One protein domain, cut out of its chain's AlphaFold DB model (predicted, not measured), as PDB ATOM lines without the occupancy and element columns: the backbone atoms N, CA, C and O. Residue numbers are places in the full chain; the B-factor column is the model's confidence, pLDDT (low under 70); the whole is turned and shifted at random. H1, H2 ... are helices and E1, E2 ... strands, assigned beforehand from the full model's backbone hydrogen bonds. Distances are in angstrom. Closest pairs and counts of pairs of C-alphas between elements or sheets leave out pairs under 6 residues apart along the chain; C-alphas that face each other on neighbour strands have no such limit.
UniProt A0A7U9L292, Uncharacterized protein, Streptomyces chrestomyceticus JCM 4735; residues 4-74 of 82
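This is residues 4 to 74 of the 82 residues of an uncharacterized protein of Streptomyces chrestomyceticus JCM 4735 (UniProt A0A7U9L292). A small hairpin of two strands, E2 and E3, sits in the middle of a loose frame, with H3 along one side of it, H1 on the opposite side and H2 off towards one end. At the other end, the first printed residues fold back as a loop, with residues 4 to 5 paired beside E1. The printed part has 71 residues with three named strands and then three named helices, in the order E1, E2, E3, H1, H2, H3; the class is mixed, helices and strands. The only sheet is E2 - E3, antiparallel. The whole is only just loose, close to compact, with a radius of gyration of the C-alphas of 13.7 A and spans of 38 by 27 by 17 A.

Residues 4 to 5 pair antiparallel with residues 13 to 14 of E1, residues 13 to 15, a strand that pairs with no named strand. A tight link of 4 residues leads to E2, residues 20 to 22, which is apart from E1. E2 forms a hairpin with E3, residues 27 to 29, antiparallel at 147 degrees between their directions. Across the pair, N 21 and O 28 are 2.8 A apart and N 28 and O 21 are 3.0 A apart, both within hydrogen-bond range. The C-alphas of 20 and 29, which face each other, are 4.5 A apart. H1, residues 32 to 39, has its closest C-alphas to E1 at Tyr 34 and Ile 14, 7.9 A apart. H2, residues 45 to 53, is apart from E1, E2, E3 and H1. H3, residues 63 to 73, has its closest C-alphas to E2 at Ser 66 and Thr 22, 7.8 A apart. H3 is only just apart from E3, with the closest C-alphas at 8.4 A. No helix touches another. In H1, H2 and H3 every O i to N i+4 pair is within hydrogen-bond range.

E1 begins with C-alpha 13 at (-51.640, -40.287, -14.358) and is 6.4 A long from first to last C-alpha. E2 measures 6.9 A and E3 7.1 A. H1 measures 10.3 A and H2 12.3 A, with C-alpha 45 of H2 at (-29.718, -45.394, 3.207). H3, the longest helix, measures 15.5 A and ends with C-alpha 73 at (-43.636, -60.696, -3.617).

The two C-alphas farthest apart are those of Asp 11 and Asp 64, 38.4 A. The printed part has no cut and no long link; the link from H2 to H3, 9 residues, is short, and the other links are tight. The mean pLDDT of the printed part is 93.2, and no printed residue is under 70.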
ATOM      1  N   GLU A   4     -51.583 -45.444 -13.194       87.56
ATOM      2  CA  GLU A   4     -52.176 -45.149 -11.887       87.56
ATOM      3  C   GLU A   4     -52.121 -43.648 -11.623       87.56
ATOM      4  O   GLU A   4     -51.303 -42.933 -12.199       87.56
ATOM      5  N   ARG A   5     -53.032 -43.151 -10.786       92.25
ATOM      6  CA  ARG A   5     -52.980 -41.754 -10.353       92.25
ATOM      7  C   ARG A   5     -51.829 -41.560  -9.377       92.25
ATOM      8  O   ARG A   5     -51.631 -42.417  -8.520       92.25
ATOM      9  N   ASP A   6     -51.163 -40.411  -9.462       91.94
ATOM     10  CA  ASP A   6     -50.181 -39.968  -8.471       91.94
ATOM     11  C   ASP A   6     -50.732 -40.182  -7.054       91.94
ATOM     12  O   ASP A   6     -51.800 -39.671  -6.700       91.94
ATOM     13  N   ALA A   7     -50.022 -40.972  -6.252       90.69
ATOM     14  CA  ALA A   7     -50.468 -41.357  -4.922       90.69
ATOM     15  C   ALA A   7     -50.513 -40.177  -3.935       90.69
ATOM     16  O   ALA A   7     -51.271 -40.233  -2.962       90.69
ATOM     17  N   ILE A   8     -49.730 -39.122  -4.180       91.81
ATOM     18  CA  ILE A   8     -49.584 -37.946  -3.319       91.81
ATOM     19  C   ILE A   8     -50.562 -36.847  -3.746       91.81
ATOM     20  O   ILE A   8     -51.416 -36.450  -2.953       91.81
ATOM     21  N   SER A   9     -50.470 -36.356  -4.985       93.69
ATOM     22  CA  SER A   9     -51.289 -35.224  -5.466       93.69
ATOM     23  C   SER A   9     -52.600 -35.640  -6.132       93.69
ATOM     24  O   SER A   9     -53.563 -34.874  -6.109       93.69
ATOM     25  N   ARG A  10     -52.654 -36.837  -6.732       90.25
ATOM     26  CA  ARG A  10     -53.771 -37.353  -7.554       90.25
ATOM     27  C   ARG A  10     -54.144 -36.517  -8.785       90.25
ATOM     28  O   ARG A  10     -55.202 -36.759  -9.368       90.25
ATOM     29  N   ASP A  11     -53.308 -35.564  -9.181       92.75
ATOM     30  CA  ASP A  11     -53.537 -34.653 -10.311       92.75
ATOM     31  C   ASP A  11     -53.063 -35.220 -11.660       92.75
ATOM     32  O   ASP A  11     -53.542 -34.793 -12.710       92.75
ATOM     33  N   GLU A  12     -52.176 -36.213 -11.632       91.94
ATOM     34  CA  GLU A  12     -51.526 -36.776 -12.812       91.94
ATOM     35  C   GLU A  12     -51.679 -38.304 -12.879       91.94
ATOM     36  O   GLU A  12     -51.810 -38.984 -11.858       91.94
ATOM     37  N   TRP A  13     -51.682 -38.848 -14.099       91.38
ATOM     38  CA  TRP A  13     -51.640 -40.287 -14.358       91.38
ATOM     39  C   TRP A  13     -50.228 -40.699 -14.758       91.38
ATOM     40  O   TRP A  13     -49.693 -40.214 -15.752       91.38
ATOM     41  N   ILE A  14     -49.658 -41.646 -14.023       91.00
ATOM     42  CA  ILE A  14     -48.295 -42.122 -14.217       91.00
ATOM     43  C   ILE A  14     -48.339 -43.420 -15.024       91.00
ATOM     44  O   ILE A  14     -48.863 -44.445 -14.579       91.00
ATOM     45  N   GLY A  15     -47.803 -43.377 -16.243       85.38
ATOM     46  CA  GLY A  15     -47.706 -44.548 -17.110       85.38
ATOM     47  C   GLY A  15     -46.701 -45.569 -16.577       85.38
ATOM     48  O   GLY A  15     -45.606 -45.208 -16.156       85.38
ATOM     49  N   GLY A  16     -47.061 -46.852 -16.606       80.69
ATOM     50  CA  GLY A  16     -46.204 -47.924 -16.100       80.69
ATOM     51  C   GLY A  16     -46.282 -48.119 -14.586       80.69
ATOM     52  O   GLY A  16     -45.711 -49.089 -14.095       80.69
ATOM     53  N   ALA A  17     -47.027 -47.280 -13.859       72.75
ATOM     54  CA  ALA A  17     -47.353 -47.529 -12.461       72.75
ATOM     55  C   ALA A  17     -48.006 -48.920 -12.334       72.75
ATOM     56  O   ALA A  17     -48.944 -49.259 -13.063       72.75
ATOM     57  N   GLY A  18     -47.389 -49.777 -11.520       77.94
ATOM     58  CA  GLY A  18     -47.687 -51.211 -11.421       77.94
ATOM     59  C   GLY A  18     -46.639 -52.143 -12.049       77.94
ATOM     60  O   GLY A  18     -46.671 -53.348 -11.806       77.94
ATOM     61  N   SER A  19     -45.682 -51.631 -12.825       89.81
ATOM     62  CA  SER A  19     -44.494 -52.392 -13.231       89.81
ATOM     63  C   SER A  19     -43.403 -52.312 -12.165       89.81
ATOM     64  O   SER A  19     -43.133 -51.243 -11.615       89.81
ATOM     65  N   LEU A  20     -42.766 -53.452 -11.896       92.50
ATOM     66  CA  LEU A  20     -41.677 -53.583 -10.932       92.50
ATOM     67  C   LEU A  20     -40.337 -53.785 -11.643       92.50
ATOM     68  O   LEU A  20     -40.265 -54.400 -12.707       92.50
ATOM     69  N   MET A  21     -39.283 -53.278 -11.017       93.94
ATOM     70  CA  MET A  21     -37.886 -53.438 -11.395       93.94
ATOM     71  C   MET A  21     -37.120 -54.081 -10.239       93.94
ATOM     72  O   MET A  21     -37.508 -53.936  -9.080       93.94
ATOM     73  N   THR A  22     -36.033 -54.786 -10.553       95.50
ATOM     74  CA  THR A  22     -35.148 -55.384  -9.550       95.50
ATOM     75  C   THR A  22     -33.711 -55.481 -10.052       95.50
ATOM     76  O   THR A  22     -33.484 -55.654 -11.250       95.50
ATOM     77  N   ASP A  23     -32.753 -55.392  -9.131       95.75
ATOM     78  CA  ASP A  23     -31.331 -55.718  -9.325       95.75
ATOM     79  C   ASP A  23     -30.954 -57.105  -8.758       95.75
ATOM     80  O   ASP A  23     -29.787 -57.492  -8.769       95.75
ATOM     81  N   GLY A  24     -31.941 -57.885  -8.303       95.81
ATOM     82  CA  GLY A  24     -31.754 -59.195  -7.676       95.81
ATOM     83  C   GLY A  24     -31.753 -59.167  -6.143       95.81
ATOM     84  O   GLY A  24     -31.922 -60.227  -5.526       95.81
ATOM     85  N   GLU A  25     -31.620 -57.984  -5.537       94.88
ATOM     86  CA  GLU A  25     -31.665 -57.760  -4.086       94.88
ATOM     87  C   GLU A  25     -32.817 -56.826  -3.703       94.88
ATOM     88  O   GLU A  25     -33.631 -57.159  -2.843       94.88
ATOM     89  N   TRP A  26     -32.929 -55.691  -4.386       96.06
ATOM     90  CA  TRP A  26     -33.977 -54.702  -4.184       96.06
ATOM     91  C   TRP A  26     -35.054 -54.805  -5.251       96.06
ATOM     92  O   TRP A  26     -34.812 -55.204  -6.392       96.06
ATOM     93  N   VAL A  27     -36.269 -54.414  -4.874       95.56
ATOM     94  CA  VAL A  27     -37.410 -54.298  -5.779       95.56
ATOM     95  C   VAL A  27     -38.011 -52.919  -5.602       95.56
ATOM     96  O   VAL A  27     -38.248 -52.475  -4.481       95.56
ATOM     97  N   TRP A  28     -38.282 -52.248  -6.711       93.75
ATOM     98  CA  TRP A  28     -38.928 -50.945  -6.712       93.75
ATOM     99  C   TRP A  28     -39.894 -50.826  -7.884       93.75
ATOM    100  O   TRP A  28     -39.800 -51.548  -8.877       93.75
ATOM    101  N   SER A  29     -40.852 -49.915  -7.766       92.31
ATOM    102  CA  SER A  29     -41.771 -49.598  -8.850       92.31
ATOM    103  C   SER A  29     -41.089 -48.721  -9.903       92.31
ATOM    104  O   SER A  29     -40.240 -47.886  -9.591       92.31
ATOM    105  N   VAL A  30     -41.457 -48.891 -11.177       91.81
ATOM    106  CA  VAL A  30     -40.881 -48.091 -12.275       91.81
ATOM    107  C   VAL A  30     -41.191 -46.594 -12.127       91.81
ATOM    108  O   VAL A  30     -40.401 -45.744 -12.537       91.81
ATOM    109  N   ASP A  31     -42.314 -46.260 -11.488       92.31
ATOM    110  CA  ASP A  31     -42.731 -44.887 -11.204       92.31
ATOM    111  C   ASP A  31     -41.952 -44.230 -10.051       92.31
ATOM    112  O   ASP A  31     -42.102 -43.029  -9.825       92.31
ATOM    113  N   LEU A  32     -41.044 -44.947  -9.374       93.31
ATOM    114  CA  LEU A  32     -40.165 -44.360  -8.360       93.31
ATOM    115  C   LEU A  32     -39.387 -43.151  -8.911       93.31
ATOM    116  O   LEU A  32     -39.208 -42.156  -8.212       93.31
ATOM    117  N   VAL A  33     -38.978 -43.198 -10.186       91.81
ATOM    118  CA  VAL A  33     -38.285 -42.087 -10.865       91.81
ATOM    119  C   VAL A  33     -39.147 -40.823 -10.907       91.81
ATOM    120  O   VAL A  33     -38.632 -39.721 -10.700       91.81
ATOM    121  N   TYR A  34     -40.454 -40.972 -11.132       93.50
ATOM    122  CA  TYR A  34     -41.396 -39.857 -11.115       93.50
ATOM    123  C   TYR A  34     -41.453 -39.228  -9.718       93.50
ATOM    124  O   TYR A  34     -41.269 -38.017  -9.580       93.50
ATOM    125  N   TYR A  35     -41.597 -40.042  -8.666       93.94
ATOM    126  CA  TYR A  35     -41.678 -39.527  -7.296       93.94
ATOM    127  C   TYR A  35     -40.372 -38.877  -6.821       93.94
ATOM    128  O   TYR A  35     -40.410 -37.843  -6.153       93.94
ATOM    129  N   LEU A  36     -39.215 -39.423  -7.205       95.00
ATOM    130  CA  LEU A  36     -37.914 -38.809  -6.925       95.00
ATOM    131  C   LEU A  36     -37.761 -37.451  -7.611       95.00
ATOM    132  O   LEU A  36     -37.279 -36.502  -6.994       95.00
ATOM    133  N   SER A  37     -38.193 -37.352  -8.870       93.81
ATOM    134  CA  SER A  37     -38.055 -36.130  -9.668       93.81
ATOM    135  C   SER A  37     -39.007 -35.024  -9.213       93.81
ATOM    136  O   SER A  37     -38.629 -33.857  -9.221       93.81
ATOM    137  N   ARG A  38     -40.234 -35.383  -8.819       95.50
ATOM    138  CA  ARG A  38     -41.285 -34.422  -8.453       95.50
ATOM    139  C   ARG A  38     -41.269 -34.032  -6.978       95.50
ATOM    140  O   ARG A  38     -41.493 -32.870  -6.654       95.50
ATOM    141  N   TYR A  39     -41.044 -34.995  -6.088       96.25
ATOM    142  CA  TYR A  39     -41.216 -34.808  -4.645       96.25
ATOM    143  C   TYR A  39     -39.915 -34.910  -3.852       96.25
ATOM    144  O   TYR A  39     -39.938 -34.692  -2.644       96.25
ATOM    145  N   HIS A  40     -38.793 -35.237  -4.503       94.94
ATOM    146  CA  HIS A  40     -37.482 -35.367  -3.860       94.94
ATOM    147  C   HIS A  40     -37.514 -36.270  -2.618       94.94
ATOM    148  O   HIS A  40     -36.884 -35.977  -1.600       94.94
ATOM    149  N   ILE A  41     -38.285 -37.361  -2.696       93.69
ATOM    150  CA  ILE A  41     -38.433 -38.293  -1.578       93.69
ATOM    151  C   ILE A  41     -37.075 -38.885  -1.191       93.69
ATOM    152  O   ILE A  41     -36.251 -39.218  -2.043       93.69
ATOM    153  N   ALA A  42     -36.847 -39.026   0.112       94.75
ATOM    154  CA  ALA A  42     -35.656 -39.690   0.610       94.75
ATOM    155  C   ALA A  42     -35.748 -41.202   0.351       94.75
ATOM    156  O   ALA A  42     -36.774 -41.826   0.626       94.75
ATOM    157  N   LEU A  43     -34.659 -41.788  -0.147       95.31
ATOM    158  CA  LEU A  43     -34.515 -43.237  -0.282       95.31
ATOM    159  C   LEU A  43     -33.874 -43.835   0.979       95.31
ATOM    160  O   LEU A  43     -33.093 -43.144   1.641       95.31
ATOM    161  N   PRO A  44     -34.148 -45.114   1.303       96.19
ATOM    162  CA  PRO A  44     -33.443 -45.815   2.372       96.19
ATOM    163  C   PRO A  44     -31.921 -45.751   2.182       96.19
ATOM    164  O   PRO A  44     -31.422 -45.936   1.070       96.19
ATOM    165  N   ALA A  45     -31.178 -45.510   3.265       97.44
ATOM    166  CA  ALA A  45     -29.718 -45.394   3.207       97.44
ATOM    167  C   ALA A  45     -29.060 -46.677   2.670       97.44
ATOM    168  O   ALA A  45     -28.205 -46.599   1.791       97.44
ATOM    169  N   ASP A  46     -29.540 -47.841   3.112       97.62
ATOM    170  CA  ASP A  46     -29.013 -49.144   2.696       97.62
ATOM    171  C   ASP A  46     -29.203 -49.397   1.193       97.62
ATOM    172  O   ASP A  46     -28.321 -49.960   0.545       97.62
ATOM    173  N   PHE A  47     -30.306 -48.911   0.610       95.81
ATOM    174  CA  PHE A  47     -30.523 -48.970  -0.838       95.81
ATOM    175  C   PHE A  47     -29.495 -48.116  -1.586       95.81
ATOM    176  O   PHE A  47     -28.876 -48.568  -2.547       95.81
ATOM    177  N   LEU A  48     -29.261 -46.883  -1.124       96.06
ATOM    178  CA  LEU A  48     -28.257 -46.003  -1.727       96.06
ATOM    179  C   LEU A  48     -26.845 -46.585  -1.613       96.06
ATOM    180  O   LEU A  48     -26.054 -46.470  -2.549       96.06
ATOM    181  N   ASP A  49     -26.527 -47.221  -0.489       97.44
ATOM    182  CA  ASP A  49     -25.243 -47.883  -0.288       97.44
ATOM    183  C   ASP A  49     -25.085 -49.116  -1.177       97.44
ATOM    184  O   ASP A  49     -23.999 -49.322  -1.726       97.44
ATOM    185  N   HIS A  50     -26.151 -49.892  -1.390       96.06
ATOM    186  CA  HIS A  50     -26.174 -50.977  -2.372       96.06
ATOM    187  C   HIS A  50     -25.875 -50.442  -3.785       96.06
ATOM    188  O   HIS A  50     -24.922 -50.883  -4.427       96.06
ATOM    189  N   VAL A  51     -26.603 -49.413  -4.235       95.00
ATOM    190  CA  VAL A  51     -26.411 -48.793  -5.561       95.00
ATOM    191  C   VAL A  51     -24.980 -48.267  -5.748       95.00
ATOM    192  O   VAL A  51     -24.376 -48.464  -6.807       95.00
ATOM    193  N   ARG A  52     -24.407 -47.625  -4.719       96.38
ATOM    194  CA  ARG A  52     -23.015 -47.136  -4.736       96.38
ATOM    195  C   ARG A  52     -22.008 -48.275  -4.855       96.38
ATOM    196  O   ARG A  52     -21.077 -48.167  -5.649       96.38
ATOM    197  N   LYS A  53     -22.184 -49.358  -4.090       95.94
ATOM    198  CA  LYS A  53     -21.315 -50.549  -4.147       95.94
ATOM    199  C   LYS A  53     -21.365 -51.227  -5.516       95.94
ATOM    200  O   LYS A  53     -20.333 -51.689  -5.993       95.94
ATOM    201  N   SER A  54     -22.523 -51.201  -6.169       94.25
ATOM    202  CA  SER A  54     -22.721 -51.683  -7.542       94.25
ATOM    203  C   SER A  54     -22.189 -50.717  -8.613       94.25
ATOM    204  O   SER A  54     -22.360 -50.952  -9.807       94.25
ATOM    205  N   GLY A  55     -21.544 -49.608  -8.222       95.88
ATOM    206  CA  GLY A  55     -20.961 -48.641  -9.152       95.88
ATOM    207  C   GLY A  55     -21.998 -47.924 -10.016       95.88
ATOM    208  O   GLY A  55     -21.683 -47.534 -11.139       95.88
ATOM    209  N   TYR A  56     -23.232 -47.769  -9.520       94.12
ATOM    210  CA  TYR A  56     -24.361 -47.212 -10.276       94.12
ATOM    211  C   TYR A  56     -24.671 -47.969 -11.582       94.12
ATOM    212  O   TYR A  56     -25.266 -47.408 -12.501       94.12
ATOM    213  N   GLN A  57     -24.266 -49.238 -11.681       92.94
ATOM    214  CA  GLN A  57     -24.590 -50.115 -12.801       92.94
ATOM    215  C   GLN A  57     -25.636 -51.132 -12.355       92.94
ATOM    216  O   GLN A  57     -25.476 -51.786 -11.325       92.94
ATOM    217  N   ALA A  58     -26.700 -51.282 -13.143       86.19
ATOM    218  CA  ALA A  58     -27.674 -52.338 -12.911       86.19
ATOM    219  C   ALA A  58     -27.035 -53.696 -13.265       86.19
ATOM    220  O   ALA A  58     -26.589 -53.872 -14.406       86.19
ATOM    221  N   PRO A  59     -26.964 -54.658 -12.329       91.81
ATOM    222  CA  PRO A  59     -26.428 -55.976 -12.624       91.81
ATOM    223  C   PRO A  59     -27.375 -56.747 -13.549       91.81
ATOM    224  O   PRO A  59     -28.585 -56.517 -13.590       91.81
ATOM    225  N   ARG A  60     -26.831 -57.726 -14.276       94.50
ATOM    226  CA  ARG A  60     -27.667 -58.703 -14.976       94.50
ATOM    227  C   ARG A  60     -28.292 -59.642 -13.948       94.50
ATOM    228  O   ARG A  60     -27.581 -60.449 -13.354       94.50
ATOM    229  N   VAL A  61     -29.610 -59.583 -13.802       96.44
ATOM    230  CA  VAL A  61     -30.366 -60.502 -12.944       96.44
ATOM    231  C   VAL A  61     -30.686 -61.785 -13.724       96.44
ATOM    232  O   VAL A  61     -31.254 -61.696 -14.814       96.44
ATOM    233  N   PRO A  62     -30.318 -62.981 -13.225       97.00
ATOM    234  CA  PRO A  62     -30.727 -64.240 -13.840       97.00
ATOM    235  C   PRO A  62     -32.251 -64.431 -13.820       97.00
ATOM    236  O   PRO A  62     -32.926 -64.040 -12.865       97.00
ATOM    237  N   ASP A  63     -32.791 -65.097 -14.842       96.50
ATOM    238  CA  ASP A  63     -34.232 -65.364 -14.959       96.50
ATOM    239  C   ASP A  63     -34.787 -66.117 -13.742       96.50
ATOM    240  O   ASP A  63     -35.856 -65.772 -13.242       96.50
ATOM    241  N   ASP A  64     -34.058 -67.116 -13.236       97.56
ATOM    242  CA  ASP A  64     -34.495 -67.900 -12.075       97.56
ATOM    243  C   ASP A  64     -34.578 -67.039 -10.814       97.56
ATOM    244  O   ASP A  64     -35.591 -67.076 -10.118       97.56
ATOM    245  N   ARG A  65     -33.601 -66.146 -10.597       96.94
ATOM    246  CA  ARG A  65     -33.653 -65.187  -9.487       96.94
ATOM    247  C   ARG A  65     -34.844 -64.235  -9.618       96.94
ATOM    248  O   ARG A  65     -35.522 -63.949  -8.637       96.94
ATOM    249  N   SER A  66     -35.140 -63.779 -10.832       94.81
ATOM    250  CA  SER A  66     -36.305 -62.920 -11.087       94.81
ATOM    251  C   SER A  66     -37.625 -63.639 -10.774       94.81
ATOM    252  O   SER A  66     -38.557 -63.034 -10.242       94.81
ATOM    253  N   ARG A  67     -37.713 -64.945 -11.068       94.50
ATOM    254  CA  ARG A  67     -38.883 -65.783 -10.751       94.50
ATOM    255  C   ARG A  67     -39.038 -66.017  -9.251       94.50
ATOM    256  O   ARG A  67     -40.166 -65.988  -8.768       94.50
ATOM    257  N   GLU A  68     -37.939 -66.232  -8.532       96.56
ATOM    258  CA  GLU A  68     -37.939 -66.348  -7.067       96.56
ATOM    259  C   GLU A  68     -38.487 -65.076  -6.419       96.56
ATOM    260  O   GLU A  68     -39.471 -65.142  -5.688       96.56
ATOM    261  N   ILE A  69     -37.936 -63.915  -6.783       96.12
ATOM    262  CA  ILE A  69     -38.394 -62.609  -6.290       96.12
ATOM    263  C   ILE A  69     -39.882 -62.404  -6.596       96.12
ATOM    264  O   ILE A  69     -40.653 -61.991  -5.732       96.12
ATOM    265  N   MET A  70     -40.322 -62.735  -7.814       92.81
ATOM    266  CA  MET A  70     -41.738 -62.656  -8.179       92.81
ATOM    267  C   MET A  70     -42.616 -63.545  -7.282       92.81
ATOM    268  O   MET A  70     -43.694 -63.122  -6.864       92.81
ATOM    269  N   ALA A  71     -42.174 -64.767  -6.974       93.94
ATOM    270  CA  ALA A  71     -42.906 -65.684  -6.105       93.94
ATOM    271  C   ALA A  71     -42.945 -65.208  -4.640       93.94
ATOM    272  O   ALA A  71     -43.966 -65.396  -3.976       93.94
ATOM    273  N   GLU A  72     -41.870 -64.582  -4.155       94.19
ATOM    274  CA  GLU A  72     -41.779 -63.986  -2.814       94.19
ATOM    275  C   GLU A  72     -42.732 -62.790  -2.651       94.19
ATOM    276  O   GLU A  72     -43.441 -62.695  -1.649       94.19
ATOM    277  N   LEU A  73     -42.788 -61.897  -3.646       91.94
ATOM    278  CA  LEU A  73     -43.636 -60.696  -3.617       91.94
ATOM    279  C   LEU A  73     -45.121 -61.000  -3.812       91.94
ATOM    280  O   LEU A  73     -45.982 -60.328  -3.241       91.94
ATOM    281  N   PHE A  74     -45.427 -61.999  -4.640       89.94
ATOM    282  CA  PHE A  74     -46.792 -62.385  -4.987       89.94
ATOM    283  C   PHE A  74     -47.039 -63.847  -4.615       89.94
ATOM    284  O   PHE A  74     -47.247 -64.692  -5.495       89.94
TER     285      PHE A  74